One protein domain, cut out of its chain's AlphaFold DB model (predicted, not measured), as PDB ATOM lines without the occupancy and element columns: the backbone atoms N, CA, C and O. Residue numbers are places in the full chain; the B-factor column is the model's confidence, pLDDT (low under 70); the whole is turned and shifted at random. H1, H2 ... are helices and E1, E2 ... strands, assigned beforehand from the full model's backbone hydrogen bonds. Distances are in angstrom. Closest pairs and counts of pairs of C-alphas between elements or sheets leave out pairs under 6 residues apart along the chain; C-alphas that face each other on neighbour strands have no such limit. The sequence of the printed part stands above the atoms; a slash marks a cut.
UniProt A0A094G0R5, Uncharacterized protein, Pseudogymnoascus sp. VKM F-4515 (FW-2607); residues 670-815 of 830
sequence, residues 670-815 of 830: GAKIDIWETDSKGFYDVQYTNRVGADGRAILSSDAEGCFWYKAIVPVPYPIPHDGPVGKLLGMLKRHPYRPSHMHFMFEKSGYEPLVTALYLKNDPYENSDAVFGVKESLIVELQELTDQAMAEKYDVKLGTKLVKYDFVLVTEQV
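This is residues 670 to 815 of the 830 residues of an uncharacterized protein of Pseudogymnoascus sp. VKM F-4515 (FW-2607) (UniProt A0A094G0R5). Little regular structure: long loops run from one small, twisted four-stranded sheet, with short helices H1 and H2 far out at opposite ends. Of 146 printed residues, 39 are in named elements, in order E1, E2, H1, E3, E4, H2; the class is mixed, the sheet E2 E1 E3 E4 antiparallel. It is only just compact, close to loose: radius of gyration of the C-alphas 17.1 A, spans 51 by 43 by 35 A.

E1, residues 672 to 677, and E2, residues 697 to 701, form a hairpin, N 675 and O 698 being 2.8 A apart. H1, residues 725 to 732, is not on the sheet. E3, residues 742 to 748, is E1's other neighbour; N 674 and O 746 are 2.8 A apart. E3 and E4, residues 755 to 761, form a hairpin, with N 747 to O 755 2.8 A.

E1 begins at C-alpha (14.034, -33.168, 7.719); H2, residues 789 to 794, ends at (4.896, -49.022, 20.484).

Links E1 to E2, E2 to H1 and E4 to H2 are long. No printed residue is under pLDDT 70.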
ATOM      1  N   GLY A 670       9.223 -37.192   4.205       94.56
ATOM      2  CA  GLY A 670      10.664 -36.965   4.217       94.56
ATOM      3  C   GLY A 670      11.054 -35.493   4.344       94.56
ATOM      4  O   GLY A 670      11.965 -35.044   3.644       94.56
ATOM      5  N   ALA A 671      10.321 -34.716   5.142       95.81
ATOM      6  CA  ALA A 671      10.802 -33.440   5.659       95.81
ATOM      7  C   ALA A 671      11.839 -33.728   6.746       95.81
ATOM      8  O   ALA A 671      11.592 -34.564   7.613       95.81
ATOM      9  N   LYS A 672      12.997 -33.066   6.691       97.44
ATOM     10  CA  LYS A 672      14.034 -33.168   7.719       97.44
ATOM     11  C   LYS A 672      13.639 -32.287   8.899       97.44
ATOM     12  O   LYS A 672      13.228 -31.148   8.697       97.44
ATOM     13  N   ILE A 673      13.762 -32.821  10.108       97.12
ATOM     14  CA  ILE A 673      13.291 -32.183  11.338       97.12
ATOM     15  C   ILE A 673      14.444 -32.195  12.332       97.12
ATOM     16  O   ILE A 673      14.865 -33.266  12.755       97.12
ATOM     17  N   ASP A 674      14.965 -31.026  12.677       95.81
ATOM     18  CA  ASP A 674      15.979 -30.847  13.714       95.81
ATOM     19  C   ASP A 674      15.298 -30.324  14.983       95.81
ATOM     20  O   ASP A 674      14.541 -29.353  14.936       95.81
ATOM     21  N   ILE A 675      15.508 -31.005  16.102       95.06
ATOM     22  CA  ILE A 675      14.831 -30.760  17.376       95.06
ATOM     23  C   ILE A 675      15.898 -30.567  18.441       95.06
ATOM     24  O   ILE A 675      16.843 -31.354  18.519       95.06
ATOM     25  N   TRP A 676      15.739 -29.547  19.284       93.31
ATOM     26  CA  TRP A 676      16.605 -29.344  20.443       93.31
ATOM     27  C   TRP A 676      15.853 -28.743  21.630       93.31
ATOM     28  O   TRP A 676      14.981 -27.883  21.485       93.31
ATOM     29  N   GLU A 677      16.218 -29.181  22.827       92.44
ATOM     30  CA  GLU A 677      15.617 -28.761  24.090       92.44
ATOM     31  C   GLU A 677      16.671 -28.641  25.196       92.44
ATOM     32  O   GLU A 677      17.818 -29.064  25.047       92.44
ATOM     33  N   THR A 678      16.289 -28.016  26.306       91.12
ATOM     34  CA  THR A 678      17.106 -27.998  27.521       91.12
ATOM     35  C   THR A 678      16.907 -29.274  28.327       91.12
ATOM     36  O   THR A 678      15.843 -29.888  28.278       91.12
ATOM     37  N   ASP A 679      17.876 -29.621  29.169       89.69
ATOM     38  CA  ASP A 679      17.664 -30.644  30.189       89.69
ATOM     39  C   ASP A 679      16.697 -30.179  31.299       89.69
ATOM     40  O   ASP A 679      16.215 -29.042  31.323       89.69
ATOM     41  N   SER A 680      16.426 -31.057  32.268       89.50
ATOM     42  CA  SER A 680      15.517 -30.781  33.394       89.50
ATOM     43  C   SER A 680      15.983 -29.664  34.339       89.50
ATOM     44  O   SER A 680      15.263 -29.320  35.277       89.50
ATOM     45  N   LYS A 681      17.177 -29.095  34.124       89.06
ATOM     46  CA  LYS A 681      17.705 -27.935  34.852       89.06
ATOM     47  C   LYS A 681      17.687 -26.657  34.010       89.06
ATOM     48  O   LYS A 681      18.103 -25.617  34.515       89.06
ATOM     49  N   GLY A 682      17.220 -26.721  32.762       89.00
ATOM     50  CA  GLY A 682      17.140 -25.568  31.869       89.00
ATOM     51  C   GLY A 682      18.453 -25.246  31.150       89.00
ATOM     52  O   GLY A 682      18.649 -24.102  30.752       89.00
ATOM     53  N   PHE A 683      19.361 -26.217  30.993       88.56
ATOM     54  CA  PHE A 683      20.623 -26.025  30.269       88.56
ATOM     55  C   PHE A 683      20.673 -26.846  28.982       88.56
ATOM     56  O   PHE A 683      20.273 -28.010  28.959       88.56
ATOM     57  N   TYR A 684      21.217 -26.253  27.922       88.56
ATOM     58  CA  TYR A 684      21.570 -26.958  26.691       88.56
ATOM     59  C   TYR A 684      22.889 -27.718  26.844       88.56
ATOM     60  O   TYR A 684      23.776 -27.324  27.604       88.56
ATOM     61  N   ASP A 685      23.045 -28.777  26.055       86.00
ATOM     62  CA  ASP A 685      24.256 -29.597  25.961       86.00
ATOM     63  C   ASP A 685      25.554 -28.784  25.830       86.00
ATOM     64  O   ASP A 685      26.507 -29.019  26.570       86.00
ATOM     65  N   VAL A 686      25.561 -27.768  24.964       84.94
ATOM     66  CA  VAL A 686      26.718 -26.888  24.709       84.94
ATOM     67  C   VAL A 686      27.149 -26.045  25.912       84.94
ATOM     68  O   VAL A 686      28.243 -25.487  25.911       84.94
ATOM     69  N   GLN A 687      26.306 -25.927  26.942       85.19
ATOM     70  CA  GLN A 687      26.629 -25.184  28.163       85.19
ATOM     71  C   GLN A 687      27.415 -26.035  29.171       85.19
ATOM     72  O   GLN A 687      27.930 -25.500  30.153       85.19
ATOM     73  N   TYR A 688      27.546 -27.342  28.930       86.62
ATOM     74  CA  TYR A 688      28.308 -28.255  29.771       86.62
ATOM     75  C   TYR A 688      29.689 -28.531  29.176       86.62
ATOM     76  O   TYR A 688      29.824 -29.196  28.154       86.62
ATOM     77  N   THR A 689      30.748 -28.105  29.865       83.81
ATOM     78  CA  THR A 689      32.140 -28.293  29.412       83.81
ATOM     79  C   THR A 689      32.597 -29.756  29.386       83.81
ATOM     80  O   THR A 689      33.639 -30.064  28.817       83.81
ATOM     81  N   ASN A 690      31.858 -30.654  30.041       86.25
ATOM     82  CA  ASN A 690      32.161 -32.081  30.156       86.25
ATOM     83  C   ASN A 690      31.309 -32.976  29.235       86.25
ATOM     84  O   ASN A 690      31.470 -34.195  29.284       86.25
ATOM     85  N   ARG A 691      30.415 -32.408  28.413       82.69
ATOM     86  CA  ARG A 691      29.648 -33.156  27.406       82.69
ATOM     87  C   ARG A 691      30.320 -33.005  26.039       82.69
ATOM     88  O   ARG A 691      30.698 -31.909  25.647       82.69
ATOM     89  N   VAL A 692      30.502 -34.122  25.330       75.81
ATOM     90  CA  VAL A 692      31.241 -34.181  24.044       75.81
ATOM     91  C   VAL A 692      30.340 -34.645  22.883       75.81
ATOM     92  O   VAL A 692      30.782 -34.717  21.743       75.81
ATOM     93  N   GLY A 693      29.067 -34.946  23.156       77.81
ATOM     94  CA  GLY A 693      28.078 -35.383  22.167       77.81
ATOM     95  C   GLY A 693      26.759 -34.626  22.309       77.81
ATOM     96  O   GLY A 693      26.540 -33.955  23.317       77.81
ATOM     97  N   ALA A 694      25.903 -34.742  21.292       78.69
ATOM     98  CA  ALA A 694      24.577 -34.133  21.288       78.69
ATOM     99  C   ALA A 694      23.695 -34.758  22.380       78.69
ATOM    100  O   ALA A 694      23.609 -35.983  22.482       78.69
ATOM    101  N   ASP A 695      23.046 -33.917  23.182       84.25
ATOM    102  CA  ASP A 695      22.174 -34.329  24.284       84.25
ATOM    103  C   ASP A 695      20.959 -33.391  24.347       84.25
ATOM    104  O   ASP A 695      21.106 -32.178  24.196       84.25
ATOM    105  N   GLY A 696      19.753 -33.949  24.487       86.62
ATOM    106  CA  GLY A 696      18.502 -33.203  24.290       86.62
ATOM    107  C   GLY A 696      18.306 -32.708  22.849       86.62
ATOM    108  O   GLY A 696      17.730 -31.643  22.632       86.62
ATOM    109  N   ARG A 697      18.835 -33.435  21.854       89.69
ATOM    110  CA  ARG A 697      18.704 -33.106  20.427       89.69
ATOM    111  C   ARG A 697      18.398 -34.333  19.582       89.69
ATOM    112  O   ARG A 697      18.892 -35.422  19.874       89.69
ATOM    113  N   ALA A 698      17.656 -34.149  18.493       91.00
ATOM    114  CA  ALA A 698      17.401 -35.198  17.512       91.00
ATOM    115  C   ALA A 698      17.222 -34.635  16.101       91.00
ATOM    116  O   ALA A 698      16.563 -33.620  15.909       91.00
ATOM    117  N   ILE A 699      17.742 -35.366  15.112       93.62
ATOM    118  CA  ILE A 699      17.434 -35.142  13.699       93.62
ATOM    119  C   ILE A 699      16.596 -36.322  13.211       93.62
ATOM    120  O   ILE A 699      17.036 -37.470  13.267       93.62
ATOM    121  N   LEU A 700      15.387 -36.029  12.743       94.94
ATOM    122  CA  LEU A 700      14.386 -36.992  12.301       94.94
ATOM    123  C   LEU A 700      13.932 -36.679  10.871       94.94
ATOM    124  O   LEU A 700      14.288 -35.659  10.275       94.94
ATOM    125  N   SER A 701      13.138 -37.576  10.297       96.31
ATOM    126  CA  SER A 701      12.428 -37.327   9.044       96.31
ATOM    127  C   SER A 701      10.980 -37.771   9.167       96.31
ATOM    128  O   SER A 701      10.708 -38.768   9.836       96.31
ATOM    129  N   SER A 702      10.065 -37.028   8.546       95.69
ATOM    130  CA  SER A 702       8.651 -37.406   8.510       95.69
ATOM    131  C   SER A 702       8.408 -38.648   7.645       95.69
ATOM    132  O   SER A 702       9.105 -38.864   6.649       95.69
ATOM    133  N   ASP A 703       7.411 -39.451   8.019       93.06
ATOM    134  CA  ASP A 703       6.972 -40.643   7.284       93.06
ATOM    135  C   ASP A 703       6.039 -40.317   6.096       93.06
ATOM    136  O   ASP A 703       5.833 -39.154   5.739       93.06
ATOM    137  N   ALA A 704       5.493 -41.348   5.436       89.56
ATOM    138  CA  ALA A 704       4.637 -41.196   4.255       89.56
ATOM    139  C   ALA A 704       3.344 -40.414   4.547       89.56
ATOM    140  O   ALA A 704       2.812 -39.738   3.663       89.56
ATOM    141  N   GLU A 705       2.885 -40.465   5.792       85.31
ATOM    142  CA  GLU A 705       1.738 -39.755   6.336       85.31
ATOM    143  C   GLU A 705       2.123 -38.376   6.902       85.31
ATOM    144  O   GLU A 705       1.268 -37.654   7.411       85.31
ATOM    145  N   GLY A 706       3.391 -37.969   6.783       88.88
ATOM    146  CA  GLY A 706       3.896 -36.687   7.269       88.88
ATOM    147  C   GLY A 706       4.106 -36.630   8.785       88.88
ATOM    148  O   GLY A 706       4.332 -35.545   9.316       88.88
ATOM    149  N   CYS A 707       4.047 -37.763   9.484       91.69
ATOM    150  CA  CYS A 707       4.178 -37.853  10.935       91.69
ATOM    151  C   CYS A 707       5.636 -38.067  11.371       91.69
ATOM    152  O   CYS A 707       6.459 -38.615  10.640       91.69
ATOM    153  N   PHE A 708       5.957 -37.668  12.605       92.88
ATOM    154  CA  PHE A 708       7.207 -38.006  13.290       92.88
ATOM    155  C   PHE A 708       6.969 -38.126  14.799       92.88
ATOM    156  O   PHE A 708       6.001 -37.581  15.328       92.88
ATOM    157  N   TRP A 709       7.856 -38.839  15.497       90.88
ATOM    158  CA  TRP A 709       7.761 -39.069  16.939       90.88
ATOM    159  C   TRP A 709       9.106 -38.814  17.609       90.88
ATOM    160  O   TRP A 709      10.143 -39.258  17.117       90.88
ATOM    161  N   TYR A 710       9.084 -38.119  18.744       89.62
ATOM    162  CA  TYR A 710      10.270 -37.755  19.514       89.62
ATOM    163  C   TYR A 710       9.998 -37.960  21.007       89.62
ATOM    164  O   TYR A 710       8.944 -37.563  21.508       89.62
ATOM    165  N   LYS A 711      10.938 -38.594  21.717       90.31
ATOM    166  CA  LYS A 711      10.913 -38.677  23.182       90.31
ATOM    167  C   LYS A 711      11.666 -37.477  23.737       90.31
ATOM    168  O   LYS A 711      12.853 -37.340  23.471       90.31
ATOM    169  N   ALA A 712      10.967 -36.668  24.519       89.44
ATOM    170  CA  ALA A 712      11.465 -35.417  25.067       89.44
ATOM    171  C   ALA A 712      11.566 -35.466  26.595       89.44
ATOM    172  O   ALA A 712      10.870 -36.250  27.254       89.44
ATOM    173  N   ILE A 713      12.379 -34.580  27.164       90.50
ATOM    174  CA  ILE A 713      12.291 -34.208  28.580       90.50
ATOM    175  C   ILE A 713      11.275 -33.070  28.697       90.50
ATOM    176  O   ILE A 713      11.274 -32.158  27.882       90.50
ATOM    177  N   VAL A 714      10.406 -33.093  29.712       91.81
ATOM    178  CA  VAL A 714       9.482 -31.967  29.937       91.81
ATOM    179  C   VAL A 714      10.309 -30.697  30.183       91.81
ATOM    180  O   VAL A 714      11.056 -30.667  31.168       91.81
ATOM    181  N   PRO A 715      10.213 -29.674  29.312       91.50
ATOM    182  CA  PRO A 715      11.060 -28.499  29.413       91.50
ATOM    183  C   PRO A 715      10.719 -27.687  30.663       91.50
ATOM    184  O   PRO A 715       9.596 -27.728  31.169       91.50
ATOM    185  N   VAL A 716      11.706 -26.937  31.141       94.06
ATOM    186  CA  VAL A 716      11.599 -26.033  32.293       94.06
ATOM    187  C   VAL A 716      12.002 -24.618  31.869       94.06
ATOM    188  O   VAL A 716      12.762 -24.469  30.905       94.06
ATOM    189  N   PRO A 717      11.535 -23.563  32.557       94.25
ATOM    190  CA  PRO A 717      11.921 -22.211  32.198       94.25
ATOM    191  C   PRO A 717      13.384 -21.962  32.569       94.25
ATOM    192  O   PRO A 717      13.871 -22.435  33.600       94.25
ATOM    193  N   TYR A 718      14.085 -21.177  31.754       92.88
ATOM    194  CA  TYR A 718      15.514 -20.916  31.934       92.88
ATOM    195  C   TYR A 718      15.873 -19.456  31.626       92.88
ATOM    196  O   TYR A 718      15.226 -18.822  30.790       92.88
ATOM    197  N   PRO A 719      16.885 -18.874  32.295       90.06
ATOM    198  CA  PRO A 719      17.322 -17.516  32.009       90.06
ATOM    199  C   PRO A 719      18.234 -17.467  30.780       90.06
ATOM    200  O   PRO A 719      19.108 -18.315  30.601       90.06
ATOM    201  N   ILE A 720      18.105 -16.417  29.970       88.50
ATOM    202  CA  ILE A 720      19.140 -16.067  28.991       88.50
ATOM    203  C   ILE A 720      20.379 -15.483  29.704       88.50
ATOM    204  O   ILE A 720      20.263 -14.985  30.835       88.50
ATOM    205  N   PRO A 721      21.567 -15.489  29.064       86.25
ATOM    206  CA  PRO A 721      22.737 -14.777  29.577       86.25
ATOM    207  C   PRO A 721      22.411 -13.303  29.855       86.25
ATOM    208  O   PRO A 721      21.989 -12.559  28.967       86.25
ATOM    209  N   HIS A 722      22.573 -12.887  31.109       86.12
ATOM    210  CA  HIS A 722      22.119 -11.588  31.622       86.12
ATOM    211  C   HIS A 722      23.215 -10.829  32.387       86.12
ATOM    212  O   HIS A 722      22.966  -9.781  32.973       86.12
ATOM    213  N   ASP A 723      24.443 -11.328  32.356       88.19
ATOM    214  CA  ASP A 723      25.650 -10.677  32.871       88.19
ATOM    215  C   ASP A 723      26.309  -9.734  31.838       88.19
ATOM    216  O   ASP A 723      27.234  -8.987  32.159       88.19
ATOM    217  N   GLY A 724      25.792  -9.711  30.602       88.25
ATOM    218  CA  GLY A 724      26.263  -8.872  29.496       88.25
ATOM    219  C   GLY A 724      25.373  -7.661  29.148       88.25
ATOM    220  O   GLY A 724      24.473  -7.278  29.901       88.25
ATOM    221  N   PRO A 725      25.591  -7.040  27.969       89.25
ATOM    222  CA  PRO A 725      24.816  -5.884  27.496       89.25
ATOM    223  C   PRO A 725      23.297  -6.117  27.447       89.25
ATOM    224  O   PRO A 725      22.530  -5.219  27.788       89.25
ATOM    225  N   VAL A 726      22.864  -7.331  27.087       84.19
ATOM    226  CA  VAL A 726      21.440  -7.713  27.043       84.19
ATOM    227  C   VAL A 726      20.812  -7.677  28.437       84.19
ATOM    228  O   VAL A 726      19.722  -7.141  28.608       84.19
ATOM    229  N   GLY A 727      21.519  -8.162  29.459       87.75
ATOM    230  CA  GLY A 727      21.034  -8.099  30.837       87.75
ATOM    231  C   GLY A 727      20.913  -6.672  31.369       87.75
ATOM    232  O   GLY A 727      19.928  -6.346  32.030       87.75
ATOM    233  N   LYS A 728      21.852  -5.783  31.007       88.88
ATOM    234  CA  LYS A 728      21.749  -4.346  31.323       88.88
ATOM    235  C   LYS A 728      20.507  -3.716  30.688       88.88
ATOM    236  O   LYS A 728      19.795  -2.977  31.365       88.88
ATOM    237  N   LEU A 729      20.225  -4.039  29.422       88.69
ATOM    238  CA  LEU A 729      19.021  -3.580  28.724       88.69
ATOM    239  C   LEU A 729      17.743  -4.076  29.416       88.69
ATOM    240  O   LEU A 729      16.857  -3.274  29.703       88.69
ATOM    241  N   LEU A 730      17.660  -5.370  29.736       88.38
ATOM    242  CA  LEU A 730      16.515  -5.939  30.452       88.38
ATOM    243  C   LEU A 730      16.304  -5.268  31.816       88.38
ATOM    244  O   LEU A 730      15.171  -4.931  32.159       88.38
ATOM    245  N   GLY A 731      17.388  -4.988  32.546       87.56
ATOM    246  CA  GLY A 731      17.347  -4.241  33.803       87.56
ATOM    247  C   GLY A 731      16.774  -2.828  33.641       87.56
ATOM    248  O   GLY A 731      15.897  -2.435  34.409       87.56
ATOM    249  N   MET A 732      17.195  -2.084  32.610       89.62
ATOM    250  CA  MET A 732      16.645  -0.751  32.306       89.62
ATOM    251  C   MET A 732      15.159  -0.801  31.928       89.62
ATOM    252  O   MET A 732      14.396   0.085  32.312       89.62
ATOM    253  N   LEU A 733      14.738  -1.851  31.219       87.56
ATOM    254  CA  LEU A 733      13.342  -2.086  30.840       87.56
ATOM    255  C   LEU A 733      12.497  -2.695  31.971       87.56
ATOM    256  O   LEU A 733      11.307  -2.930  31.769       87.56
ATOM    257  N   LYS A 734      13.084  -2.953  33.151       90.12
ATOM    258  CA  LYS A 734      12.443  -3.639  34.289       90.12
ATOM    259  C   LYS A 734      11.852  -5.006  33.907       90.12
ATOM    260  O   LYS A 734      10.762  -5.361  34.350       90.12
ATOM    261  N   ARG A 735      12.564  -5.774  33.078       90.00
ATOM    262  CA  ARG A 735      12.163  -7.112  32.613       90.00
ATOM    263  C   ARG A 735      13.067  -8.201  33.193       90.00
ATOM    264  O   ARG A 735      14.239  -7.959  33.471       90.00
ATOM    265  N   HIS A 736      12.523  -9.408  33.351       92.56
ATOM    266  CA  HIS A 736      13.290 -10.583  33.775       92.56
ATOM    267  C   HIS A 736      14.002 -11.259  32.585       92.56
ATOM    268  O   HIS A 736      13.536 -11.141  31.451       92.56
ATOM    269  N   PRO A 737      15.086 -12.024  32.817       93.19
ATOM    270  CA  PRO A 737      15.811 -12.731  31.758       93.19
ATOM    271  C   PRO A 737      15.236 -14.112  31.407       93.19
ATOM    272  O   PRO A 737      15.800 -14.804  30.565       93.19
ATOM    273  N   TYR A 738      14.152 -14.549  32.050       93.75
ATOM    274  CA  TYR A 738      13.592 -15.883  31.834       93.75
ATOM    275  C   TYR A 738      12.884 -16.044  30.490       93.75
ATOM    276  O   TYR A 738      12.098 -15.189  30.073       93.75
ATOM    277  N   ARG A 739      13.149 -17.188  29.862       94.19
ATOM    278  CA  ARG A 739      12.339 -17.779  28.806       94.19
ATOM    279  C   ARG A 739      11.395 -18.821  29.416       94.19
ATOM    280  O   ARG A 739      11.829 -19.548  30.314       94.19
ATOM    281  N   PRO A 740      10.144 -18.914  28.942       95.38
ATOM    282  CA  PRO A 740       9.217 -19.960  29.366       95.38
ATOM    283  C   PRO A 740       9.696 -21.349  28.940       95.38
ATOM    284  O   PRO A 740      10.526 -21.461  28.042       95.38
ATOM    285  N   SER A 741       9.169 -22.409  29.546       95.12
ATOM    286  CA  SER A 741       9.436 -23.800  29.151       95.12
ATOM    287  C   SER A 741       9.077 -24.047  27.682       95.12
ATOM    288  O   SER A 741       7.926 -23.844  27.289       95.12
ATOM    289  N   HIS A 742      10.037 -24.490  26.862       94.88
ATOM    290  CA  HIS A 742       9.801 -24.764  25.441       94.88
ATOM    291  C   HIS A 742      10.751 -25.784  24.818       94.88
ATOM    292  O   HIS A 742      11.824 -26.070  25.345       94.88
ATOM    293  N   MET A 743      10.350 -26.267  23.643       94.25
ATOM    294  CA  MET A 743      11.135 -27.120  22.751       94.25
ATOM    295  C   MET A 743      11.267 -26.455  21.386       94.25
ATOM    296  O   MET A 743      10.300 -25.864  20.898       94.25
ATOM    297  N   HIS A 744      12.431 -26.571  20.752       95.12
ATOM    298  CA  HIS A 744      12.670 -25.998  19.433       95.12
ATOM    299  C   HIS A 744      12.570 -27.023  18.318       95.12
ATOM    300  O   HIS A 744      12.915 -28.190  18.492       95.12
ATOM    301  N   PHE A 745      12.161 -26.529  17.154       96.06
ATOM    302  CA  PHE A 745      12.029 -27.308  15.940       96.06
ATOM    303  C   PHE A 745      12.524 -26.505  14.741       96.06
ATOM    304  O   PHE A 745      12.241 -25.310  14.610       96.06
ATOM    305  N   MET A 746      13.199 -27.184  13.827       96.88
ATOM    306  CA  MET A 746      13.539 -26.679  12.509       96.88
ATOM    307  C   MET A 746      13.156 -27.713  11.456       96.88
ATOM    308  O   MET A 746      13.585 -28.861  11.523       96.88
ATOM    309  N   PHE A 747      12.353 -27.299  10.482       96.38
ATOM    310  CA  PHE A 747      11.863 -28.146   9.403       96.38
ATOM    311  C   PHE A 747      12.463 -27.706   8.072       96.38
ATOM    312  O   PHE A 747      12.392 -26.530   7.709       96.38
ATOM    313  N   GLU A 748      12.995 -28.665   7.319       96.31
ATOM    314  CA  GLU A 748      13.603 -28.448   6.008       96.31
ATOM    315  C   GLU A 748      13.044 -29.442   4.981       96.31
ATOM    316  O   GLU A 748      13.093 -30.664   5.162       96.31
ATOM    317  N   LYS A 749      12.541 -28.927   3.855       94.69
ATOM    318  CA  LYS A 749      12.132 -29.726   2.695       94.69
ATOM    319  C   LYS A 749      12.334 -28.910   1.422       94.69
ATOM    320  O   LYS A 749      11.848 -27.793   1.330       94.69
ATOM    321  N   SER A 750      13.007 -29.481   0.422       92.94
ATOM    322  CA  SER A 750      13.197 -28.821  -0.879       92.94
ATOM    323  C   SER A 750      11.861 -28.363  -1.479       92.94
ATOM    324  O   SER A 750      10.929 -29.166  -1.565       92.94
ATOM    325  N   GLY A 751      11.791 -27.106  -1.929       89.50
ATOM    326  CA  GLY A 751      10.579 -26.488  -2.484       89.50
ATOM    327  C   GLY A 751       9.631 -25.886  -1.437       89.50
ATOM    328  O   GLY A 751       8.595 -25.323  -1.801       89.50
ATOM    329  N   TYR A 752       9.983 -25.980  -0.155       91.56
ATOM    330  CA  TYR A 752       9.276 -25.363   0.961       91.56
ATOM    331  C   TYR A 752      10.190 -24.381   1.687       91.56
ATOM    332  O   TYR A 752      11.392 -24.605   1.805       91.56
ATOM    333  N   GLU A 753       9.604 -23.305   2.202       92.25
ATOM    334  CA  GLU A 753      10.324 -22.361   3.050       92.25
ATOM    335  C   GLU A 753      10.728 -23.060   4.363       92.25
ATOM    336  O   GLU A 753       9.864 -23.668   5.009       92.25
ATOM    337  N   PRO A 754      12.003 -22.976   4.788       92.50
ATOM    338  CA  PRO A 754      12.431 -23.520   6.069       92.50
ATOM    339  C   PRO A 754      11.643 -22.910   7.234       92.50
ATOM    340  O   PRO A 754      11.528 -21.690   7.359       92.50
ATOM    341  N   LEU A 755      11.122 -23.761   8.119       93.44
ATOM    342  CA  LEU A 755      10.375 -23.327   9.300       93.44
ATOM    343  C   LEU A 755      11.226 -23.532  10.551       93.44
ATOM    344  O   LEU A 755      11.471 -24.667  10.941       93.44
ATOM    345  N   VAL A 756      11.614 -22.440  11.212       94.31
ATOM    346  CA  VAL A 756      12.251 -22.462  12.537       94.31
ATOM    347  C   VAL A 756      11.252 -21.943  13.563       94.31
ATOM    348  O   VAL A 756      10.749 -20.826  13.436       94.31
ATOM    349  N   THR A 757      10.936 -22.749  14.571       94.38
ATOM    350  CA  THR A 757       9.906 -22.421  15.563       94.38
ATOM    351  C   THR A 757      10.170 -23.093  16.913       94.38
ATOM    352  O   THR A 757      11.148 -23.817  17.095       94.38
ATOM    353  N   ALA A 758       9.307 -22.823  17.889       94.81
ATOM    354  CA  ALA A 758       9.307 -23.474  19.188       94.81
ATOM    355  C   ALA A 758       7.874 -23.693  19.682       94.81
ATOM    356  O   ALA A 758       6.989 -22.911  19.341       94.81
ATOM    357  N   LEU A 759       7.666 -24.727  20.496       95.19
ATOM    358  CA  LEU A 759       6.412 -24.970  21.213       95.19
ATOM    359  C   LEU A 759       6.602 -24.654  22.694       95.19
ATOM    360  O   LEU A 759       7.560 -25.133  23.300       95.19
ATOM    361  N   TYR A 760       5.695 -23.864  23.260       95.88
ATOM    362  CA  TYR A 760       5.762 -23.346  24.627       95.88
ATOM    363  C   TYR A 760       4.707 -24.006  25.508       95.88
ATOM    364  O   TYR A 760       3.582 -24.212  25.061       95.88
ATOM    365  N   LEU A 761       5.035 -24.332  26.756       94.38
ATOM    366  CA  LEU A 761       4.069 -24.970  27.649       94.38
ATOM    367  C   LEU A 761       3.071 -23.964  28.223       94.38
ATOM    368  O   LEU A 761       3.458 -22.923  28.748       94.38
ATOM    369  N   LYS A 762       1.790 -24.330  28.170       92.12
ATOM    370  CA  LYS A 762       0.692 -23.584  28.782       92.12
ATOM    371  C   LYS A 762       0.806 -23.560  30.308       92.12
ATOM    372  O   LYS A 762       1.067 -24.593  30.930       92.12
ATOM    373  N   ASN A 763       0.486 -22.412  30.900       90.62
ATOM    374  CA  ASN A 763       0.602 -22.088  32.323       90.62
ATOM    375  C   ASN A 763       2.050 -21.991  32.831       90.62
ATOM    376  O   ASN A 763       2.286 -22.094  34.039       90.62
ATOM    377  N   ASP A 764       3.029 -21.800  31.944       93.19
ATOM    378  CA  ASP A 764       4.385 -21.488  32.387       93.19
ATOM    379  C   ASP A 764       4.417 -20.089  33.043       93.19
ATOM    380  O   ASP A 764       3.805 -19.155  32.512       93.19
ATOM    381  N   PRO A 765       5.140 -19.892  34.166       92.25
ATOM    382  CA  PRO A 765       5.206 -18.602  34.859       92.25
ATOM    383  C   PRO A 765       5.635 -17.414  33.988       92.25
ATOM    384  O   PRO A 765       5.368 -16.268  34.352       92.25
ATOM    385  N   TYR A 766       6.314 -17.674  32.869       92.50
ATOM    386  CA  TYR A 766       6.881 -16.660  31.989       92.50
ATOM    387  C   TYR A 766       6.283 -16.670  30.575       92.50
ATOM    388  O   TYR A 766       6.800 -15.976  29.698       92.50
ATOM    389  N   GLU A 767       5.199 -17.417  30.320       88.25
ATOM    390  CA  GLU A 767       4.605 -17.525  28.974       88.25
ATOM    391  C   GLU A 767       4.151 -16.162  28.420       88.25
ATOM    392  O   GLU A 767       4.349 -15.864  27.245       88.25
ATOM    393  N   ASN A 768       3.637 -15.285  29.289       88.12
ATOM    394  CA  ASN A 768       3.146 -13.953  28.920       88.12
ATOM    395  C   ASN A 768       4.217 -12.853  29.037       88.12
ATOM    396  O   ASN A 768       3.944 -11.680  28.775       88.12
ATOM    397  N   SER A 769       5.433 -13.203  29.458       89.44
ATOM    398  CA  SER A 769       6.495 -12.241  29.768       89.44
ATOM    399  C   SER A 769       7.872 -12.639  29.228       89.44
ATOM    400  O   SER A 769       8.878 -12.078  29.664       89.44
ATOM    401  N   ASP A 770       7.919 -13.541  28.239       90.38
ATOM    402  CA  ASP A 770       9.144 -14.037  27.599       90.38
ATOM    403  C   ASP A 770      10.151 -12.916  27.294       90.38
ATOM    404  O   ASP A 770       9.819 -11.863  26.732       90.38
ATOM    405  N   ALA A 771      11.408 -13.156  27.668       86.81
ATOM    406  CA  ALA A 771      12.491 -12.193  27.530       86.81
ATOM    407  C   ALA A 771      12.783 -11.811  26.068       86.81
ATOM    408  O   ALA A 771      13.277 -10.712  25.822       86.81
ATOM    409  N   VAL A 772      12.464 -12.684  25.104       84.81
ATOM    410  CA  VAL A 772      12.738 -12.461  23.669       84.81
ATOM    411  C   VAL A 772      11.479 -12.307  22.813       84.81
ATOM    412  O   VAL A 772      11.588 -12.252  21.591       84.81
ATOM    413  N   PHE A 773      10.295 -12.215  23.434       84.75
ATOM    414  CA  PHE A 773       9.008 -12.052  22.737       84.75
ATOM    415  C   PHE A 773       8.735 -13.135  21.675       84.75
ATOM    416  O   PHE A 773       8.116 -12.875  20.644       84.75
ATOM    417  N   GLY A 774       9.227 -14.354  21.909       83.62
ATOM    418  CA  GLY A 774       9.100 -15.474  20.979       83.62
ATOM    419  C   GLY A 774       7.785 -16.242  21.109       83.62
ATOM    420  O   GLY A 774       7.459 -17.031  20.220       83.62
ATOM    421  N   VAL A 775       7.038 -16.033  22.196       89.06
ATOM    422  CA  VAL A 775       5.760 -16.710  22.443       89.06
ATOM    423  C   VAL A 775       4.672 -16.116  21.555       89.06
ATOM    424  O   VAL A 775       4.427 -14.911  21.551       89.06
ATOM    425  N   LYS A 776       3.999 -16.994  20.816       86.62
ATOM    426  CA  LYS A 776       2.769 -16.702  20.077       86.62
ATOM    427  C   LYS A 776       1.699 -17.656  20.572       86.62
ATOM    428  O   LYS A 776       2.004 -18.821  20.803       86.62
ATOM    429  N   GLU A 777       0.460 -17.190  20.662       85.25
ATOM    430  CA  GLU A 777      -0.667 -17.997  21.147       85.25
ATOM    431  C   GLU A 777      -0.809 -19.321  20.377       85.25
ATOM    432  O   GLU A 777      -0.984 -20.376  20.977       85.25
ATOM    433  N   SER A 778      -0.592 -19.297  19.058       84.06
ATOM    434  CA  SER A 778      -0.627 -20.488  18.198       84.06
ATOM    435  C   SER A 778       0.466 -21.527  18.486       84.06
ATOM    436  O   SER A 778       0.406 -22.629  17.947       84.06
ATOM    437  N   LEU A 779       1.496 -21.173  19.258       91.31
ATOM    438  CA  LEU A 779       2.633 -22.027  19.615       91.31
ATOM    439  C   LEU A 779       2.575 -22.500  21.075       91.31
ATOM    440  O   LEU A 779       3.484 -23.202  21.522       91.31
ATOM    441  N   ILE A 780       1.539 -22.114  21.826       92.75
ATOM    442  CA  ILE A 780       1.321 -22.579  23.196       92.75
ATOM    443  C   ILE A 780       0.625 -23.942  23.144       92.75
ATOM    444  O   ILE A 780      -0.414 -24.104  22.505       92.75
ATOM    445  N   VAL A 781       1.199 -24.929  23.827       92.69
ATOM    446  CA  VAL A 781       0.733 -26.317  23.848       92.69
ATOM    447  C   VAL A 781       0.473 -26.798  25.270       92.69
ATOM    448  O   VAL A 781       1.120 -26.381  26.231       92.69
ATOM    449  N   GLU A 782      -0.490 -27.705  25.404       93.44
ATOM    450  CA  GLU A 782      -0.873 -28.306  26.678       93.44
ATOM    451  C   GLU A 782      -0.399 -29.762  26.742       93.44
ATOM    452  O   GLU A 782      -0.562 -30.525  25.787       93.44
ATOM    453  N   LEU A 783       0.197 -30.146  27.874       92.38
ATOM    454  CA  LEU A 783       0.641 -31.515  28.113       92.38
ATOM    455  C   LEU A 783      -0.554 -32.399  28.476       92.38
ATOM    456  O   LEU A 783      -1.170 -32.222  29.526       92.38
ATOM    457  N   GLN A 784      -0.831 -33.397  27.648       92.50
ATOM    458  CA  GLN A 784      -1.810 -34.445  27.932       92.50
ATOM    459  C   GLN A 784      -1.135 -35.621  28.647       92.50
ATOM    460  O   GLN A 784       0.089 -35.720  28.669       92.50
ATOM    461  N   GLU A 785      -1.909 -36.533  29.230       92.94
ATOM    462  CA  GLU A 785      -1.379 -37.797  29.756       92.94
ATOM    463  C   GLU A 785      -1.641 -38.934  28.773       92.94
ATOM    464  O   GLU A 785      -2.753 -39.092  28.269       92.94
ATOM    465  N   LEU A 786      -0.611 -39.736  28.496       90.88
ATOM    466  CA  LEU A 786      -0.744 -40.920  27.658       90.88
ATOM    467  C   LEU A 786      -1.545 -42.002  28.393       90.88
ATOM    468  O   LEU A 786      -1.073 -42.573  29.378       90.88
ATOM    469  N   THR A 787      -2.734 -42.308  27.879       92.31
ATOM    470  CA  THR A 787      -3.644 -43.336  28.415       92.31
ATOM    471  C   THR A 787      -3.758 -44.580  27.527       92.31
ATOM    472  O   THR A 787      -4.323 -45.583  27.954       92.31
ATOM    473  N   ASP A 788      -3.212 -44.538  26.308       91.81
ATOM    474  CA  ASP A 788      -3.261 -45.636  25.337       91.81
ATOM    475  C   ASP A 788      -2.101 -46.623  25.554       91.81
ATOM    476  O   ASP A 788      -0.929 -46.292  25.346       91.81
ATOM    477  N   GLN A 789      -2.445 -47.853  25.949       90.69
ATOM    478  CA  GLN A 789      -1.500 -48.942  26.205       90.69
ATOM    479  C   GLN A 789      -0.720 -49.359  24.947       90.69
ATOM    480  O   GLN A 789       0.485 -49.587  25.026       90.69
ATOM    481  N   ALA A 790      -1.371 -49.424  23.782       89.44
ATOM    482  CA  ALA A 790      -0.725 -49.852  22.543       89.44
ATOM    483  C   ALA A 790       0.294 -48.809  22.064       89.44
ATOM    484  O   ALA A 790       1.374 -49.149  21.582       89.44
ATOM    485  N   MET A 791      -0.026 -47.526  22.239       87.00
ATOM    486  CA  MET A 791       0.900 -46.432  21.947       87.00
ATOM    487  C   MET A 791       2.080 -46.403  22.930       87.00
ATOM    488  O   MET A 791       3.215 -46.173  22.508       87.00
ATOM    489  N   ALA A 792       1.825 -46.669  24.215       89.06
ATOM    490  CA  ALA A 792       2.858 -46.758  25.245       89.06
ATOM    491  C   ALA A 792       3.870 -47.877  24.947       89.06
ATOM    492  O   ALA A 792       5.077 -47.646  25.003       89.06
ATOM    493  N   GLU A 793       3.388 -49.053  24.539       91.69
ATOM    494  CA  GLU A 793       4.233 -50.175  24.116       91.69
ATOM    495  C   GLU A 793       4.986 -49.872  22.815       91.69
ATOM    496  O   GLU A 793       6.199 -50.065  22.753       91.69
ATOM    497  N   LYS A 794       4.298 -49.335  21.793       90.38
ATOM    498  CA  LYS A 794       4.896 -49.022  20.484       90.38
ATOM    499  C   LYS A 794       6.096 -48.084  20.599       90.38
ATOM    500  O   LYS A 794       7.085 -48.267  19.894       90.38
ATOM    501  N   TYR A 795       5.988 -47.064  21.447       87.69
ATOM    502  CA  TYR A 795       7.037 -46.065  21.615       87.69
ATOM    503  C   TYR A 795       7.883 -46.291  22.862       87.69
ATOM    504  O   TYR A 795       8.700 -45.433  23.156       87.69
ATOM    505  N   ASP A 796       7.758 -47.413  23.572       91.81
ATOM    506  CA  ASP A 796       8.569 -47.729  24.756       91.81
ATOM    507  C   ASP A 796       8.547 -46.594  25.811       91.81
ATOM    508  O   ASP A 796       9.560 -45.973  26.151       91.81
ATOM    509  N   VAL A 797       7.340 -46.254  26.272       91.25
ATOM    510  CA  VAL A 797       7.072 -45.274  27.341       91.25
ATOM    511  C   VAL A 797       6.012 -45.817  28.307       91.25
ATOM    512  O   VAL A 797       5.306 -46.773  28.006       91.25
ATOM    513  N   LYS A 798       5.885 -45.225  29.501       93.38
ATOM    514  CA  LYS A 798       4.901 -45.666  30.511       93.38
ATOM    515  C   LYS A 798       3.562 -44.943  30.338       93.38
ATOM    516  O   LYS A 798       3.542 -43.782  29.928       93.38
ATOM    517  N   LEU A 799       2.454 -45.572  30.738       93.56
ATOM    518  CA  LEU A 799       1.185 -44.858  30.930       93.56
ATOM    519  C   LEU A 799       1.372 -43.688  31.910       93.56
ATOM    520  O   LEU A 799       2.148 -43.783  32.862       93.56
ATOM    521  N   GLY A 800       0.690 -42.575  31.648       89.25
ATOM    522  CA  GLY A 800       0.855 -41.321  32.390       89.25
ATOM    523  C   GLY A 800       2.057 -40.473  31.951       89.25
ATOM    524  O   GLY A 800       2.232 -39.364  32.456       89.25
ATOM    525  N   THR A 801       2.871 -40.940  30.992       93.50
ATOM    526  CA  THR A 801       3.883 -40.090  30.339       93.50
ATOM    527  C   THR A 801       3.192 -38.891  29.687       93.50
ATOM    528  O   THR A 801       2.122 -39.036  29.091       93.50
ATOM    529  N   LYS A 802       3.787 -37.698  29.809       93.62
ATOM    530  CA  LYS A 802       3.236 -36.484  29.201       93.62
ATOM    531  C   LYS A 802       3.333 -36.559  27.674       93.62
ATOM    532  O   LYS A 802       4.364 -36.952  27.138       93.62
ATOM    533  N   LEU A 803       2.254 -36.191  26.993       92.56
ATOM    534  CA  LEU A 803       2.088 -36.282  25.548       92.56
ATOM    535  C   LEU A 803       1.716 -34.915  24.974       92.56
ATOM    536  O   LEU A 803       0.807 -34.253  25.473       92.56
ATOM    537  N   VAL A 804       2.379 -34.531  23.885       91.94
ATOM    538  CA  VAL A 804       2.030 -33.365  23.066       91.94
ATOM    539  C   VAL A 804       1.725 -33.844  21.656       91.94
ATOM    540  O   VAL A 804       2.453 -34.670  21.109       91.94
ATOM    541  N   LYS A 805       0.648 -33.316  21.072       90.25
ATOM    542  CA  LYS A 805       0.325 -33.461  19.651       90.25
ATOM    543  C   LYS A 805       0.231 -32.072  19.042       90.25
ATOM    544  O   LYS A 805      -0.447 -31.214  19.603       90.25
ATOM    545  N   TYR A 806       0.923 -31.860  17.931       90.94
ATOM    546  CA  TYR A 806       0.955 -30.577  17.247       90.94
ATOM    547  C   TYR A 806       1.224 -30.779  15.756       90.94
ATOM    548  O   TYR A 806       2.115 -31.548  15.396       90.94
ATOM    549  N   ASP A 807       0.479 -30.063  14.915       89.69
ATOM    550  CA  ASP A 807       0.621 -30.111  13.463       89.69
ATOM    551  C   ASP A 807       1.454 -28.923  12.974       89.69
ATOM    552  O   ASP A 807       1.136 -27.763  13.246       89.69
ATOM    553  N   PHE A 808       2.518 -29.202  12.222       89.81
ATOM    554  CA  PHE A 808       3.351 -28.173  11.601       89.81
ATOM    555  C   PHE A 808       2.996 -28.019  10.125       89.81
ATOM    556  O   PHE A 808       2.926 -28.998   9.382       89.81
ATOM    557  N   VAL A 809       2.820 -26.772   9.685       88.00
ATOM    558  CA  VAL A 809       2.492 -26.448   8.293       88.00
ATOM    559  C   VAL A 809       3.702 -25.816   7.618       88.00
ATOM    560  O   VAL A 809       4.178 -24.758   8.030       88.00
ATOM    561  N   LEU A 810       4.179 -26.458   6.554       86.69
ATOM    562  CA  LEU A 810       5.196 -25.915   5.658       86.69
ATOM    563  C   LEU A 810       4.513 -25.270   4.453       86.69
ATOM    564  O   LEU A 810       3.674 -25.884   3.792       86.69
ATOM    565  N   VAL A 811       4.910 -24.040   4.146       86.06
ATOM    566  CA  VAL A 811       4.466 -23.316   2.950       86.06
ATOM    567  C   VAL A 811       5.507 -23.452   1.848       86.06
ATOM    568  O   VAL A 811       6.705 -23.543   2.119       86.06
ATOM    569  N   THR A 812       5.068 -23.475   0.592       85.88
ATOM    570  CA  THR A 812       6.007 -23.464  -0.533       85.88
ATOM    571  C   THR A 812       6.750 -22.130  -0.582       85.88
ATOM    572  O   THR A 812       6.202 -21.093  -0.199       85.88
ATOM    573  N   GLU A 813       7.984 -22.137  -1.085       86.44
ATOM    574  CA  GLU A 813       8.815 -20.923  -1.195       86.44
ATOM    575  C   GLU A 813       8.094 -19.798  -1.962       86.44
ATOM    576  O   GLU A 813       8.151 -18.629  -1.583       86.44
ATOM    577  N   GLN A 814       7.330 -20.155  -2.999       81.25
ATOM    578  CA  GLN A 814       6.545 -19.207  -3.792       81.25
ATOM    579  C   GLN A 814       5.447 -18.515  -2.968       81.25
ATOM    580  O   GLN A 814       5.283 -17.298  -3.051       81.25
ATOM    581  N   VAL A 815       4.703 -19.275  -2.161       79.56
ATOM    582  CA  VAL A 815       3.638 -18.727  -1.304       79.56
ATOM    583  C   VAL A 815       4.239 -17.870  -0.191       79.56
ATOM    584  O   VAL A 815       3.741 -16.778   0.082       79.56
TER     585      VAL A 815